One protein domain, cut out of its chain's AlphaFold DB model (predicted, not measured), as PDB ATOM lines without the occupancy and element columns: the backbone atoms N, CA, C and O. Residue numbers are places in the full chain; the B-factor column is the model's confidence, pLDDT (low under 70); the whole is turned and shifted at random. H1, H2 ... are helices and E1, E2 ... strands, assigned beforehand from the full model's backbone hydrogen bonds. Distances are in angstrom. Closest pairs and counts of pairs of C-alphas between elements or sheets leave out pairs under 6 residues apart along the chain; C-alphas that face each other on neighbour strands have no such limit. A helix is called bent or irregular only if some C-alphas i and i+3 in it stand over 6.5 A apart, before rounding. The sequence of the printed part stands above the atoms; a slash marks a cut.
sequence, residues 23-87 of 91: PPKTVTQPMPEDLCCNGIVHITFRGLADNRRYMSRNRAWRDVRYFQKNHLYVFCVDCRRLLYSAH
ATOM      1  N   PRO A  23      10.980 -29.368  40.164       55.97
ATOM      2  CA  PRO A  23      10.144 -30.522  39.868       55.97
ATOM      3  C   PRO A  23       9.995 -30.611  38.344       55.97
ATOM      4  O   PRO A  23       9.908 -29.555  37.694       55.97
ATOM      5  N   PRO A  24      10.006 -31.821  37.749       52.09
ATOM      6  CA  PRO A  24       9.793 -31.968  36.320       52.09
ATOM      7  C   PRO A  24       8.522 -31.200  35.990       52.09
ATOM      8  O   PRO A  24       7.462 -31.480  36.548       52.09
ATOM      9  N   LYS A  25       8.659 -30.143  35.181       48.72
ATOM     10  CA  LYS A  25       7.532 -29.292  34.816       48.72
ATOM     11  C   LYS A  25       6.511 -30.210  34.169       48.72
ATOM     12  O   LYS A  25       6.739 -30.686  33.059       48.72
ATOM     13  N   THR A  26       5.419 -30.481  34.873       48.62
ATOM     14  CA  THR A  26       4.274 -31.192  34.324       48.62
ATOM     15  C   THR A  26       3.750 -30.334  33.190       48.62
ATOM     16  O   THR A  26       3.066 -29.334  33.405       48.62
ATOM     17  N   VAL A  27       4.155 -30.669  31.964       50.78
ATOM     18  CA  VAL A  27       3.652 -30.025  30.757       50.78
ATOM     19  C   VAL A  27       2.264 -30.603  30.509       50.78
ATOM     20  O   VAL A  27       2.052 -31.425  29.620       50.78
ATOM     21  N   THR A  28       1.302 -30.190  31.330       51.72
ATOM     22  CA  THR A  28      -0.109 -30.273  30.969       51.72
ATOM     23  C   THR A  28      -0.302 -29.229  29.881       51.72
ATOM     24  O   THR A  28      -0.538 -28.057  30.173       51.72
ATOM     25  N   GLN A  29      -0.103 -29.612  28.616       57.03
ATOM     26  CA  GLN A  29      -0.508 -28.735  27.522       57.03
ATOM     27  C   GLN A  29      -2.020 -28.499  27.655       57.03
ATOM     28  O   GLN A  29      -2.754 -29.462  27.912       57.03
ATOM     29  N   PRO A  30      -2.484 -27.239  27.557       52.25
ATOM     30  CA  PRO A  30      -3.905 -26.933  27.617       52.25
ATOM     31  C   PRO A  30      -4.624 -27.748  26.542       52.25
ATOM     32  O   PRO A  30      -4.135 -27.868  25.420       52.25
ATOM     33  N   MET A  31      -5.746 -28.356  26.928       55.06
ATOM     34  CA  MET A  31      -6.597 -29.144  26.044       55.06
ATOM     35  C   MET A  31      -6.979 -28.242  24.861       55.06
ATOM     36  O   MET A  31      -7.656 -27.243  25.096       55.06
ATOM     37  N   PRO A  32      -6.493 -28.501  23.633       56.97
ATOM     38  CA  PRO A  32      -6.717 -27.572  22.538       56.97
ATOM     39  C   PRO A  32      -8.213 -27.557  22.217       56.97
ATOM     40  O   PRO A  32      -8.809 -28.603  21.956       56.97
ATOM     41  N   GLU A  33      -8.811 -26.370  22.287       57.41
ATOM     42  CA  GLU A  33     -10.212 -26.129  21.924       57.41
ATOM     43  C   GLU A  33     -10.441 -26.377  20.417       57.41
ATOM     44  O   GLU A  33     -11.542 -26.744  20.015       57.41
ATOM     45  N   ASP A  34      -9.363 -26.348  19.623       60.56
ATOM     46  CA  ASP A  34      -9.332 -26.754  18.219       60.56
ATOM     47  C   ASP A  34      -8.708 -28.153  18.052       60.56
ATOM     48  O   ASP A  34      -7.503 -28.372  18.219       60.56
ATOM     49  N   LEU A  35      -9.534 -29.133  17.692       68.19
ATOM     50  CA  LEU A  35      -9.105 -30.488  17.323       68.19
ATOM     51  C   LEU A  35      -8.116 -30.435  16.131       68.19
ATOM     52  O   LEU A  35      -8.477 -29.906  15.084       68.19
ATOM     53  N   CYS A  36      -6.893 -31.008  16.227       73.31
ATOM     54  CA  CYS A  36      -5.982 -31.082  15.053       73.31
ATOM     55  C   CYS A  36      -6.660 -31.871  13.923       73.31
ATOM     56  O   CYS A  36      -7.126 -32.996  14.142       73.31
ATOM     57  N   CYS A  37      -6.626 -31.300  12.718       82.75
ATOM     58  CA  CYS A  37      -7.073 -31.898  11.460       82.75
ATOM     59  C   CYS A  37      -8.530 -32.382  11.507       82.75
ATOM     60  O   CYS A  37      -9.441 -31.601  11.265       82.75
ATOM     61  N   ASN A  38      -8.741 -33.663  11.820       85.44
ATOM     62  CA  ASN A  38     -10.033 -34.343  11.716       85.44
ATOM     63  C   ASN A  38     -10.577 -34.842  13.068       85.44
ATOM     64  O   ASN A  38     -11.559 -35.580  13.111       85.44
ATOM     65  N   GLY A  39      -9.909 -34.523  14.185       87.75
ATOM     66  CA  GLY A  39     -10.308 -34.999  15.517       87.75
ATOM     67  C   GLY A  39     -10.115 -36.505  15.750       87.75
ATOM     68  O   GLY A  39     -10.594 -37.037  16.756       87.75
ATOM     69  N   ILE A  40      -9.399 -37.187  14.850       93.12
ATOM     70  CA  ILE A  40      -8.971 -38.579  15.007       93.12
ATOM     71  C   ILE A  40      -7.544 -38.616  15.564       93.12
ATOM     72  O   ILE A  40      -6.650 -37.898  15.109       93.12
ATOM     73  N   VAL A  41      -7.323 -39.484  16.550       93.50
ATOM     74  CA  VAL A  41      -6.082 -39.577  17.314       93.50
ATOM     75  C   VAL A  41      -5.564 -41.000  17.502       93.50
ATOM     76  O   VAL A  41      -6.294 -41.995  17.484       93.50
ATOM     77  N   HIS A  42      -4.258 -41.079  17.721       94.69
ATOM     78  CA  HIS A  42      -3.561 -42.218  18.288       94.69
ATOM     79  C   HIS A  42      -3.317 -41.977  19.777       94.69
ATOM     80  O   HIS A  42      -2.787 -40.936  20.157       94.69
ATOM     81  N   ILE A  43      -3.677 -42.945  20.614       94.12
ATOM     82  CA  ILE A  43      -3.584 -42.842  22.069       94.12
ATOM     83  C   ILE A  43      -2.614 -43.904  22.567       94.12
ATOM     84  O   ILE A  43      -2.857 -45.099  22.405       94.12
ATOM     85  N   THR A  44      -1.530 -43.473  23.190       94.69
ATOM     86  CA  THR A  44      -0.534 -44.333  23.821       94.69
ATOM     87  C   THR A  44      -0.726 -44.278  25.330       94.69
ATOM     88  O   THR A  44      -0.758 -43.192  25.899       94.69
ATOM     89  N   PHE A  45      -0.849 -45.430  25.981       92.62
ATOM     90  CA  PHE A  45      -1.142 -45.542  27.415       92.62
ATOM     91  C   PHE A  45      -0.397 -46.730  28.029       92.62
ATOM     92  O   PHE A  45       0.160 -47.558  27.302       92.62
ATOM     93  N   ARG A  46      -0.366 -46.821  29.363       91.69
ATOM     94  CA  ARG A  46       0.146 -48.002  30.065       91.69
ATOM     95  C   ARG A  46      -0.984 -48.925  30.513       91.69
ATOM     96  O   ARG A  46      -2.030 -48.454  30.948       91.69
ATOM     97  N   GLY A  47      -0.778 -50.231  30.369       89.00
ATOM     98  CA  GLY A  47      -1.709 -51.247  30.849       89.00
ATOM     99  C   GLY A  47      -1.744 -51.296  32.375       89.00
ATOM    100  O   GLY A  47      -0.706 -51.192  33.023       89.00
ATOM    101  N   LEU A  48      -2.935 -51.484  32.946       85.44
ATOM    102  CA  LEU A  48      -3.134 -51.544  34.399       85.44
ATOM    103  C   LEU A  48      -2.442 -52.750  35.051       85.44
ATOM    104  O   LEU A  48      -1.924 -52.637  36.153       85.44
ATOM    105  N   ALA A  49      -2.455 -53.905  34.379       90.06
ATOM    106  CA  ALA A  49      -1.993 -55.166  34.959       90.06
ATOM    107  C   ALA A  49      -0.494 -55.422  34.757       90.06
ATOM    108  O   ALA A  49       0.160 -56.000  35.618       90.06
ATOM    109  N   ASP A  50       0.053 -55.019  33.612       90.38
ATOM    110  CA  ASP A  50       1.413 -55.373  33.197       90.38
ATOM    111  C   ASP A  50       2.327 -54.157  33.009       90.38
ATOM    112  O   ASP A  50       3.511 -54.310  32.703       90.38
ATOM    113  N   ASN A  51       1.781 -52.948  33.181       87.06
ATOM    114  CA  ASN A  51       2.482 -51.679  33.031       87.06
ATOM    115  C   ASN A  51       3.166 -51.515  31.654       87.06
ATOM    116  O   ASN A  51       4.057 -50.671  31.488       87.06
ATOM    117  N   ARG A  52       2.773 -52.315  30.649       91.88
ATOM    118  CA  ARG A  52       3.331 -52.249  29.293       91.88
ATOM    119  C   ARG A  52       2.699 -51.103  28.526       91.88
ATOM    120  O   ARG A  52       1.581 -50.677  28.803       91.88
ATOM    121  N   ARG A  53       3.434 -50.580  27.546       91.06
ATOM    122  CA  ARG A  53       2.954 -49.497  26.688       91.06
ATOM    123  C   ARG A  53       2.105 -50.069  25.555       91.06
ATOM    124  O   ARG A  53       2.598 -50.855  24.750       91.06
ATOM    125  N   TYR A  54       0.868 -49.608  25.469       93.56
ATOM    126  CA  TYR A  54      -0.086 -49.946  24.421       93.56
ATOM    127  C   TYR A  54      -0.413 -48.723  23.573       93.56
ATOM    128  O   TYR A  54      -0.235 -47.585  24.007       93.56
ATOM    129  N   MET A  55      -0.905 -48.965  22.358       93.50
ATOM    130  CA  MET A  55      -1.301 -47.918  21.421       93.50
ATOM    131  C   MET A  55      -2.667 -48.245  20.816       93.50
ATOM    132  O   MET A  55      -2.821 -49.233  20.100       93.50
ATOM    133  N   SER A  56      -3.650 -47.389  21.072       94.00
ATOM    134  CA  SER A  56      -4.961 -47.415  20.429       94.00
ATOM    135  C   SER A  56      -4.937 -46.486  19.219       94.00
ATOM    136  O   SER A  56      -4.653 -45.295  19.346       94.00
ATOM    137  N   ARG A  57      -5.190 -47.028  18.024       93.56
ATOM    138  CA  ARG A  57      -5.142 -46.267  16.768       93.56
ATOM    139  C   ARG A  57      -6.540 -45.826  16.330       93.56
ATOM    140  O   ARG A  57      -7.515 -46.483  16.675       93.56
ATOM    141  N   ASN A  58      -6.605 -44.745  15.549       93.19
ATOM    142  CA  ASN A  58      -7.818 -44.235  14.903       93.19
ATOM    143  C   ASN A  58      -9.012 -44.066  15.858       93.19
ATOM    144  O   ASN A  58     -10.106 -44.558  15.593       93.19
ATOM    145  N   ARG A  59      -8.795 -43.399  16.996       93.44
ATOM    146  CA  ARG A  59      -9.849 -43.091  17.974       93.44
ATOM    147  C   ARG A  59     -10.340 -41.667  17.821       93.44
ATOM    148  O   ARG A  59      -9.574 -40.807  17.408       93.44
ATOM    149  N   ALA A  60     -11.595 -41.402  18.165       91.75
ATOM    150  CA  ALA A  60     -12.069 -40.027  18.216       91.75
ATOM    151  C   ALA A  60     -11.491 -39.340  19.461       91.75
ATOM    152  O   ALA A  60     -11.340 -39.973  20.508       91.75
ATOM    153  N   TRP A  61     -11.214 -38.039  19.390       90.12
ATOM    154  CA  TRP A  61     -10.719 -37.275  20.543       90.12
ATOM    155  C   TRP A  61     -11.596 -37.420  21.792       90.12
ATOM    156  O   TRP A  61     -11.095 -37.562  22.903       90.12
ATOM    157  N   ARG A  62     -12.922 -37.475  21.616       89.12
ATOM    158  CA  ARG A  62     -13.881 -37.694  22.712       89.12
ATOM    159  C   ARG A  62     -13.648 -38.997  23.485       89.12
ATOM    160  O   ARG A  62     -14.055 -39.084  24.641       89.12
ATOM    161  N   ASP A  63     -13.001 -39.989  22.873       89.88
ATOM    162  CA  ASP A  63     -12.729 -41.287  23.491       89.88
ATOM    163  C   ASP A  63     -11.527 -41.223  24.445       89.88
ATOM    164  O   ASP A  63     -11.383 -42.086  25.309       89.88
ATOM    165  N   VAL A  64     -10.687 -40.182  24.346       89.31
ATOM    166  CA  VAL A  64      -9.506 -39.977  25.205       89.31
ATOM    167  C   VAL A  64      -9.886 -39.973  26.690       89.31
ATOM    168  O   VAL A  64      -9.132 -40.483  27.513       89.31
ATOM    169  N   ARG A  65     -11.085 -39.483  27.039       88.81
ATOM    170  CA  ARG A  65     -11.592 -39.434  28.424       88.81
ATOM    171  C   ARG A  65     -11.717 -40.800  29.107       88.81
ATOM    172  O   ARG A  65     -11.791 -40.846  30.328       88.81
ATOM    173  N   TYR A  66     -11.788 -41.884  28.331       90.31
ATOM    174  CA  TYR A  66     -11.911 -43.247  28.854       90.31
ATOM    175  C   TYR A  66     -10.559 -43.880  29.195       90.31
ATOM    176  O   TYR A  66     -10.521 -44.956  29.786       90.31
ATOM    177  N   PHE A  67      -9.451 -43.235  28.826       89.44
ATOM    178  CA  PHE A  67      -8.112 -43.719  29.131       89.44
ATOM    179  C   PHE A  67      -7.628 -43.146  30.462       89.44
ATOM    180  O   PHE A  67      -7.881 -41.987  30.797       89.44
ATOM    181  N   GLN A  68      -6.895 -43.960  31.222       84.94
ATOM    182  CA  GLN A  68      -6.230 -43.499  32.433       84.94
ATOM    183  C   GLN A  68      -5.213 -42.412  32.072       84.94
ATOM    184  O   GLN A  68      -4.478 -42.541  31.096       84.94
ATOM    185  N   LYS A  69      -5.168 -41.340  32.868       83.25
ATOM    186  CA  LYS A  69      -4.289 -40.191  32.608       83.25
ATOM    187  C   LYS A  69      -2.809 -40.509  32.845       83.25
ATOM    188  O   LYS A  69      -1.947 -39.848  32.282       83.25
ATOM    189  N   ASN A  70      -2.492 -41.526  33.639       83.56
ATOM    190  CA  ASN A  70      -1.111 -41.851  33.976       83.56
ATOM    191  C   ASN A  70      -0.376 -42.384  32.740       83.56
ATOM    192  O   ASN A  70      -0.764 -43.396  32.155       83.56
ATOM    193  N   HIS A  71       0.696 -41.692  32.346       85.38
ATOM    194  CA  HIS A  71       1.488 -42.004  31.154       85.38
ATOM    195  C   HIS A  71       0.667 -42.043  29.852       85.38
ATOM    196  O   HIS A  71       0.945 -42.861  28.965       85.38
ATOM    197  N   LEU A  72      -0.328 -41.159  29.737       91.06
ATOM    198  CA  LEU A  72      -1.157 -41.015  28.547       91.06
ATOM    199  C   LEU A  72      -0.519 -40.033  27.566       91.06
ATOM    200  O   LEU A  72      -0.184 -38.913  27.940       91.06
ATOM    201  N   TYR A  73      -0.418 -40.418  26.298       91.38
ATOM    202  CA  TYR A  73       0.026 -39.546  25.213       91.38
ATOM    203  C   TYR A  73      -0.958 -39.643  24.059       91.38
ATOM    204  O   TYR A  73      -1.310 -40.743  23.633       91.38
ATOM    205  N   VAL A  74      -1.382 -38.505  23.531       91.88
ATOM    206  CA  VAL A  74      -2.350 -38.429  22.440       91.88
ATOM    207  C   VAL A  74      -1.729 -37.676  21.279       91.88
ATOM    208  O   VAL A  74      -1.283 -36.540  21.429       91.88
ATOM    209  N   PHE A  75      -1.725 -38.309  20.113       91.94
ATOM    210  CA  PHE A  75      -1.169 -37.776  18.877       91.94
ATOM    211  C   PHE A  75      -2.263 -37.669  17.824       91.94
ATOM    212  O   PHE A  75      -3.127 -38.539  17.745       91.94
ATOM    213  N   CYS A  76      -2.221 -36.650  16.973       91.00
ATOM    214  CA  CYS A  76      -3.087 -36.622  15.794       91.00
ATOM    215  C   CYS A  76      -2.717 -37.748  14.816       91.00
ATOM    216  O   CYS A  76      -1.534 -38.047  14.648       91.00
ATOM    217  N   VAL A  77      -3.702 -38.343  14.141       92.25
ATOM    218  CA  VAL A  77      -3.433 -39.341  13.091       92.25
ATOM    219  C   VAL A  77      -2.750 -38.716  11.875       92.25
ATOM    220  O   VAL A  77      -1.783 -39.278  11.364       92.25
ATOM    221  N   ASP A  78      -3.201 -37.533  11.464       91.06
ATOM    222  CA  ASP A  78      -2.723 -36.870  10.249       91.06
ATOM    223  C   ASP A  78      -1.395 -36.149  10.509       91.06
ATOM    224  O   ASP A  78      -0.363 -36.453   9.912       91.06
ATOM    225  N   CYS A  79      -1.413 -35.216  11.469       90.69
ATOM    226  CA  CYS A  79      -0.298 -34.312  11.741       90.69
ATOM    227  C   CYS A  79       0.798 -34.954  12.623       90.69
ATOM    228  O   CYS A  79       1.869 -34.372  12.788       90.69
ATOM    229  N   ARG A  80       0.535 -36.123  13.240       89.69
ATOM    230  CA  ARG A  80       1.378 -36.813  14.256       89.69
ATOM    231  C   ARG A  80       1.856 -35.943  15.425       89.69
ATOM    232  O   ARG A  80       2.641 -36.392  16.258       89.69
ATOM    233  N   ARG A  81       1.359 -34.710  15.519       89.00
ATOM    234  CA  ARG A  81       1.651 -33.759  16.584       89.00
ATOM    235  C   ARG A  81       1.115 -34.302  17.901       89.00
ATOM    236  O   ARG A  81       0.006 -34.835  17.942       89.00
ATOM    237  N   LEU A  82       1.896 -34.132  18.964       87.06
ATOM    238  CA  LEU A  82       1.436 -34.366  20.326       87.06
ATOM    239  C   LEU A  82       0.371 -33.318  20.674       87.06
ATOM    240  O   LEU A  82       0.630 -32.119  20.581       87.06
ATOM    241  N   LEU A  83      -0.820 -33.787  21.030       87.19
ATOM    242  CA  LEU A  83      -1.967 -32.957  21.405       87.19
ATOM    243  C   LEU A  83      -2.187 -32.939  22.916       87.19
ATOM    244  O   LEU A  83      -2.690 -31.962  23.458       87.19
ATOM    245  N   TYR A  84      -1.842 -34.036  23.591       86.19
ATOM    246  CA  TYR A  84      -1.985 -34.165  25.032       86.19
ATOM    247  C   TYR A  84      -0.958 -35.146  25.581       86.19
ATOM    248  O   TYR A  84      -0.710 -36.198  24.989       86.19
ATOM    249  N   SER A  85      -0.400 -34.819  26.740       87.56
ATOM    250  CA  SER A  85       0.437 -35.713  27.528       87.56
ATOM    251  C   SER A  85       0.093 -35.554  28.998       87.56
ATOM    252  O   SER A  85       0.064 -34.432  29.501       87.56
ATOM    253  N   ALA A  86      -0.120 -36.667  29.688       84.00
ATOM    254  CA  ALA A  86      -0.236 -36.690  31.132       84.00
ATOM    255  C   ALA A  86       0.824 -37.623  31.717       84.00
ATOM    256  O   ALA A  86       0.961 -38.792  31.346       84.00
ATOM    257  N   HIS A  87       1.606 -37.054  32.624       74.69
ATOM    258  CA  HIS A  87       2.624 -37.748  33.389       74.69
ATOM    259  C   HIS A  87       2.160 -37.798  34.837       74.69
ATOM    260  O   HIS A  87       1.656 -36.809  35.365       74.69
TER     261      HIS A  87
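AT A GLANCE: This is residues 23 to 87 of the 91 residues of an uncharacterized protein of Candidatus Melainabacteria bacterium (UniProt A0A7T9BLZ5). One twisted sheet of four antiparallel strands forms a wall, with the short helix H1 over one face and no named element over the other. Before E1, residues 23 to 39 form a long stretch with no named element, which runs past the E4 edge of the sheet. The printed part has 65 residues, with E1, E2, H1, E3 and E4 along the chain and the sheet order E2, E1, E3, E4. The class is mostly strand, though under half of the residues are in named elements. The whole is compact, with a radius of gyration of the C-alphas of 11.7 A and spans of 32 by 28 by 18 A.

IN THESE COORDINATES: E1, residues 40 to 46, begins at C-alpha 40 (-8.971, -38.579, 15.007) and is 20.0 A long. E2, residues 53 to 60, is 19.7 A long and bends by 62 degrees at residue 57. E3 is residues 72 to 76, 13.6 A, and E4 is residues 82 to 86, 11.2 A, ending at C-alpha 86 (-0.236, -36.690, 31.132). H1, residues 61 to 66, is 10.3 A long; it is neither bent nor irregular, but only just: C-alphas 62 and 65 are 6.4 A apart.

HOW THE PARTS SIT: Inner strands E1 and E3 are antiparallel at 159 degrees, with N 42 and O 75 at 2.8 A. E1 and edge strand E2 form a hairpin, with N 43 and O 56 at 2.8 A. E3 and edge strand E4 form another, with N 74 and O 84 at 2.8 A. E2 and E4 are apart. H1 is on the sheet at a height of 9.1 A, over E1 and along the strands, at 9 degrees to E1 on the local plane; its closest C-alphas to E1 are those of Trp 61 and Ile 40, 6.0 A. E2, H1 and E3 make a split strand-helix-strand unit, two strands running the same way with E1 between them, and its crossover is right-handed. In H1, 0 of 2 O i to N i+4 pairs and 2 of 3 O i to N i+3 pairs are within hydrogen-bond range.

THE WHOLE: The C-alphas farthest apart, those of Pro 23 and Asn 38, are 34.8 A apart. The printed part has no cut, and no link is long. Mean pLDDT of the printed part is 82.4; residues 23 to 35 are under 70.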